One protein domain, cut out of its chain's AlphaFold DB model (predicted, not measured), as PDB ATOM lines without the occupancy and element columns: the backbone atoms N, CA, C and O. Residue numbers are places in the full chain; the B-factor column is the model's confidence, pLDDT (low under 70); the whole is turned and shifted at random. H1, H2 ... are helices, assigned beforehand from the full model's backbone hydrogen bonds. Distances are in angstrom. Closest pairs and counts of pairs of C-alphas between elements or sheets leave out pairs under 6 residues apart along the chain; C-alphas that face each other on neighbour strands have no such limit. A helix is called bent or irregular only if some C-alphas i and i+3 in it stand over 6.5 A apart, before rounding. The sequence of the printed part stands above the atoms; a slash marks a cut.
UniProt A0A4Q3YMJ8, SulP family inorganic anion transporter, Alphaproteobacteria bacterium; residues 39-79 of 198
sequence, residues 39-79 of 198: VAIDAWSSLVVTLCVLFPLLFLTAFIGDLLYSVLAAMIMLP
ATOM      1  N   VAL A  39      28.375 -41.736  27.548       61.91
ATOM      2  CA  VAL A  39      29.791 -42.106  27.324       61.91
ATOM      3  C   VAL A  39      30.350 -41.541  26.004       61.91
ATOM      4  O   VAL A  39      31.546 -41.268  25.883       61.91
ATOM      5  N   ALA A  40      29.501 -41.316  24.994       61.62
ATOM      6  CA  ALA A  40      29.930 -40.798  23.691       61.62
ATOM      7  C   ALA A  40      30.250 -39.289  23.692       61.62
ATOM      8  O   ALA A  40      30.943 -38.820  22.791       61.62
ATOM      9  N   ILE A  41      29.766 -38.535  24.685       66.19
ATOM     10  CA  ILE A  41      29.894 -37.065  24.765       66.19
ATOM     11  C   ILE A  41      30.920 -36.623  25.818       66.19
ATOM     12  O   ILE A  41      31.165 -35.428  25.991       66.19
ATOM     13  N   ASP A  42      31.539 -37.579  26.511       79.50
ATOM     14  CA  ASP A  42      32.500 -37.309  27.570       79.50
ATOM     15  C   ASP A  42      33.815 -36.736  27.023       79.50
ATOM     16  O   ASP A  42      34.358 -37.178  26.007       79.50
ATOM     17  N   ALA A  43      34.391 -35.776  27.754       82.25
ATOM     18  CA  ALA A  43      35.682 -35.165  27.414       82.25
ATOM     19  C   ALA A  43      36.826 -36.197  27.311       82.25
ATOM     20  O   ALA A  43      37.782 -36.002  26.555       82.25
ATOM     21  N   TRP A  44      36.704 -37.320  28.025       85.69
ATOM     22  CA  TRP A  44      37.625 -38.452  27.953       85.69
ATOM     23  C   TRP A  44      37.676 -39.088  26.559       85.69
ATOM     24  O   TRP A  44      38.759 -39.441  26.095       85.69
ATOM     25  N   SER A  45      36.548 -39.158  25.849       87.69
ATOM     26  CA  SER A  45      36.457 -39.702  24.488       87.69
ATOM     27  C   SER A  45      37.249 -38.845  23.501       87.69
ATOM     28  O   SER A  45      38.044 -39.360  22.713       87.69
ATOM     29  N   SER A  46      37.128 -37.521  23.612       88.94
ATOM     30  CA  SER A  46      37.901 -36.564  22.812       88.94
ATOM     31  C   SER A  46      39.400 -36.639  23.101       88.94
ATOM     32  O   SER A  46      40.203 -36.564  22.169       88.94
ATOM     33  N   LEU A  47      39.799 -36.829  24.365       92.12
ATOM     34  CA  LEU A  47      41.207 -37.021  24.737       92.12
ATOM     35  C   LEU A  47      41.783 -38.299  24.123       92.12
ATOM     36  O   LEU A  47      42.863 -38.258  23.530       92.12
ATOM     37  N   VAL A  48      41.054 -39.417  24.208       92.06
ATOM     38  CA  VAL A  48      41.481 -40.698  23.626       92.06
ATOM     39  C   VAL A  48      41.588 -40.600  22.103       92.06
ATOM     40  O   VAL A  48      42.603 -41.014  21.548       92.06
ATOM     41  N   VAL A  49      40.603 -40.003  21.422       93.69
ATOM     42  CA  VAL A  49      40.649 -39.782  19.964       93.69
ATOM     43  C   VAL A  49      41.833 -38.897  19.586       93.69
ATOM     44  O   VAL A  49      42.578 -39.234  18.669       93.69
ATOM     45  N   THR A  50      42.050 -37.800  20.314       94.38
ATOM     46  CA  THR A  50      43.167 -36.886  20.052       94.38
ATOM     47  C   THR A  50      44.502 -37.608  20.186       94.38
ATOM     48  O   THR A  50      45.338 -37.480  19.301       94.38
ATOM     49  N   LEU A  51      44.701 -38.410  21.238       95.19
ATOM     50  CA  LEU A  51      45.932 -39.180  21.422       95.19
ATOM     51  C   LEU A  51      46.105 -40.257  20.338       95.19
ATOM     52  O   LEU A  51      47.200 -40.423  19.805       95.19
ATOM     53  N   CYS A  52      45.019 -40.946  19.980       93.75
ATOM     54  CA  CYS A  52      44.995 -41.979  18.945       93.75
ATOM     55  C   CYS A  52      45.310 -41.424  17.547       93.75
ATOM     56  O   CYS A  52      45.920 -42.117  16.741       93.75
ATOM     57  N   VAL A  53      44.944 -40.168  17.267       92.81
ATOM     58  CA  VAL A  53      45.313 -39.456  16.033       92.81
ATOM     59  C   VAL A  53      46.726 -38.872  16.137       92.81
ATOM     60  O   VAL A  53      47.530 -39.042  15.226       92.81
ATOM     61  N   LEU A  54      47.082 -38.228  17.251       94.44
ATOM     62  CA  LEU A  54      48.374 -37.558  17.432       94.44
ATOM     63  C   LEU A  54      49.558 -38.534  17.383       94.44
ATOM     64  O   LEU A  54      50.586 -38.223  16.784       94.44
ATOM     65  N   PHE A  55      49.412 -39.716  17.986       92.94
ATOM     66  CA  PHE A  55      50.457 -40.738  18.016       92.94
ATOM     67  C   PHE A  55      50.941 -41.143  16.606       92.94
ATOM     68  O   PHE A  55      52.139 -41.015  16.335       92.94
ATOM     69  N   PRO A  56      50.072 -41.560  15.661       90.06
ATOM     70  CA  PRO A  56      50.506 -41.887  14.312       90.06
ATOM     71  C   PRO A  56      51.004 -40.676  13.513       90.06
ATOM     72  O   PRO A  56      51.909 -40.849  12.699       90.06
ATOM     73  N   LEU A  57      50.507 -39.457  13.760       90.06
ATOM     74  CA  LEU A  57      51.075 -38.258  13.123       90.06
ATOM     75  C   LEU A  57      52.533 -38.001  13.543       90.06
ATOM     76  O   LEU A  57      53.336 -37.575  12.717       90.06
ATOM     77  N   LEU A  58      52.885 -38.245  14.808       90.12
ATOM     78  CA  LEU A  58      54.240 -37.999  15.316       90.12
ATOM     79  C   LEU A  58      55.224 -39.121  14.963       90.12
ATOM     80  O   LEU A  58      56.368 -38.838  14.617       90.12
ATOM     81  N   PHE A  59      54.796 -40.384  15.048       88.25
ATOM     82  CA  PHE A  59      55.695 -41.537  14.902       88.25
ATOM     83  C   PHE A  59      55.589 -42.250  13.547       88.25
ATOM     84  O   PHE A  59      56.556 -42.868  13.108       88.25
ATOM     85  N   LEU A  60      54.436 -42.185  12.875       85.62
ATOM     86  CA  LEU A  60      54.107 -43.038  11.723       85.62
ATOM     87  C   LEU A  60      54.068 -42.284  10.384       85.62
ATOM     88  O   LEU A  60      54.206 -42.915   9.334       85.62
ATOM     89  N   THR A  61      53.951 -40.950  10.399       84.19
ATOM     90  CA  THR A  61      53.956 -40.104   9.189       84.19
ATOM     91  C   THR A  61      55.175 -40.346   8.299       84.19
ATOM     92  O   THR A  61      55.025 -40.428   7.082       84.19
ATOM     93  N   ALA A  62      56.366 -40.520   8.878       81.44
ATOM     94  CA  ALA A  62      57.586 -40.766   8.106       81.44
ATOM     95  C   ALA A  62      57.619 -42.150   7.424       81.44
ATOM     96  O   ALA A  62      58.352 -42.328   6.458       81.44
ATOM     97  N   PHE A  63      56.840 -43.125   7.908       80.38
ATOM     98  CA  PHE A  63      56.884 -44.514   7.434       80.38
ATOM     99  C   PHE A  63      55.751 -44.861   6.449       80.38
ATOM    100  O   PHE A  63      55.925 -45.739   5.611       80.38
ATOM    101  N   ILE A  64      54.591 -44.189   6.533       82.44
ATOM    102  CA  ILE A  64      53.353 -44.578   5.814       82.44
ATOM    103  C   ILE A  64      52.871 -43.504   4.813       82.44
ATOM    104  O   ILE A  64      51.858 -43.700   4.146       82.44
ATOM    105  N   GLY A  65      53.586 -42.384   4.655       81.44
ATOM    106  CA  GLY A  65      53.153 -41.236   3.836       81.44
ATOM    107  C   GLY A  65      52.595 -41.603   2.451       81.44
ATOM    108  O   GLY A  65      51.444 -41.285   2.149       81.44
ATOM    109  N   ASP A  66      53.358 -42.348   1.651       84.88
ATOM    110  CA  ASP A  66      52.966 -42.726   0.282       84.88
ATOM    111  C   ASP A  66      51.732 -43.640   0.234       84.88
ATOM    112  O   ASP A  66      50.857 -43.492  -0.627       84.88
ATOM    113  N   LEU A  67      51.612 -44.555   1.200       87.12
ATOM    114  CA  LEU A  67      50.445 -45.424   1.329       87.12
ATOM    115  C   LEU A  67      49.198 -44.609   1.711       87.12
ATOM    116  O   LEU A  67      48.116 -44.828   1.163       87.12
ATOM    117  N   LEU A  68      49.352 -43.635   2.614       88.31
ATOM    118  CA  LEU A  68      48.252 -42.817   3.119       88.31
ATOM    119  C   LEU A  68      47.657 -41.910   2.035       88.31
ATOM    120  O   LEU A  68      46.442 -41.728   2.027       88.31
ATOM    121  N   TYR A  69      48.453 -41.403   1.084       89.69
ATOM    122  CA  TYR A  69      47.927 -40.620  -0.046       89.69
ATOM    123  C   TYR A  69      46.943 -41.423  -0.903       89.69
ATOM    124  O   TYR A  69      45.892 -40.907  -1.289       89.69
ATOM    125  N   SER A  70      47.242 -42.701  -1.150       92.56
ATOM    126  CA  SER A  70      46.373 -43.592  -1.926       92.56
ATOM    127  C   SER A  70      45.088 -43.933  -1.166       92.56
ATOM    128  O   SER A  70      43.995 -43.903  -1.734       92.56
ATOM    129  N   VAL A  71      45.201 -44.194   0.140       93.50
ATOM    130  CA  VAL A  71      44.046 -44.460   1.010       93.50
ATOM    131  C   VAL A  71      43.167 -43.217   1.164       93.50
ATOM    132  O   VAL A  71      41.947 -43.330   1.072       93.50
ATOM    133  N   LEU A  72      43.751 -42.029   1.338       93.56
ATOM    134  CA  LEU A  72      43.016 -40.767   1.439       93.56
ATOM    135  C   LEU A  72      42.261 -40.464   0.140       93.56
ATOM    136  O   LEU A  72      41.089 -40.091   0.185       93.56
ATOM    137  N   ALA A  73      42.898 -40.681  -1.015       93.94
ATOM    138  CA  ALA A  73      42.241 -40.544  -2.309       93.94
ATOM    139  C   ALA A  73      41.034 -41.489  -2.431       93.94
ATOM    140  O   ALA A  73      39.952 -41.047  -2.816       93.94
ATOM    141  N   ALA A  74      41.178 -42.760  -2.040       95.00
ATOM    142  CA  ALA A  74      40.077 -43.725  -2.042       95.00
ATOM    143  C   ALA A  74      38.956 -43.344  -1.054       95.00
ATOM    144  O   ALA A  74      37.778 -43.388  -1.411       95.00
ATOM    145  N   MET A  75      39.319 -42.917   0.158       95.25
ATOM    146  CA  MET A  75      38.394 -42.499   1.214       95.25
ATOM    147  C   MET A  75      37.543 -41.296   0.798       95.25
ATOM    148  O   MET A  75      36.374 -41.218   1.165       95.25
ATOM    149  N   ILE A  76      38.109 -40.368   0.022       94.00
ATOM    150  CA  ILE A  76      37.379 -39.212  -0.513       94.00
ATOM    151  C   ILE A  76      36.573 -39.604  -1.757       94.00
ATOM    152  O   ILE A  76      35.416 -39.210  -1.886       94.00
ATOM    153  N   MET A  77      37.138 -40.394  -2.674       95.31
ATOM    154  CA  MET A  77      36.465 -40.738  -3.931       95.31
ATOM    155  C   MET A  77      35.236 -41.630  -3.737       95.31
ATOM    156  O   MET A  77      34.237 -41.439  -4.425       95.31
ATOM    157  N   LEU A  78      35.267 -42.572  -2.790       95.44
ATOM    158  CA  LEU A  78      34.146 -43.477  -2.527       95.44
ATOM    159  C   LEU A  78      32.819 -42.733  -2.231       95.44
ATOM    160  O   LEU A  78      31.833 -42.986  -2.928       95.44
ATOM    161  N   PRO A  79      32.753 -41.787  -1.272       95.19
ATOM    162  CA  PRO A  79      31.550 -40.993  -1.047       95.19
ATOM    163  C   PRO A  79      31.262 -39.999  -2.178       95.19
ATOM    164  O   PRO A  79      30.092 -39.737  -2.440       95.19
TER     165      PRO A  79
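What this domain is: This is residues 39 to 79 of the 198 residues of the protein "SulP family inorganic anion transporter" of Alphaproteobacteria bacterium (UniProt A0A4Q3YMJ8). Two helices of similar length, H1 and then H2, make an open V, joined at its corner by Leu 60, with a short lead, residues 39 to 42, before H1. The V is flat, spanning 34 by 28 by 7 A. The printed part has 41 residues, two named helices and no named strand, and is all helix. It is only just loose, close to extended, with a radius of gyration of the C-alphas of 13.5 A.

How they stand to each other: H1, residues 43 to 59, and H2, residues 61 to 79, meet only through their tight link of 1 residue. Residues 39 to 55 and residues 66 to 79 stand free. H2 has a kink of 50 degrees near residue 68 and is irregular: C-alphas 63 and 66 are 8.3 A apart. O i to N i+4 pairs are within hydrogen-bond range in 12 of 13 cases in H1 and 11 of 15 in H2.

Where its parts are: H1 runs 24.4 A from C-alpha 43 at (35.682, -35.165, 27.414) to C-alpha 59. H2 runs 24.6 A from C-alpha 61 to C-alpha 79 at (31.550, -40.993, -1.047).

The domain as a whole: The two C-alphas farthest apart, of Val 39 and Asp 66, are 35.6 A apart. The printed part has no cut. In this model pLDDT is under 70 at residues 39 to 41.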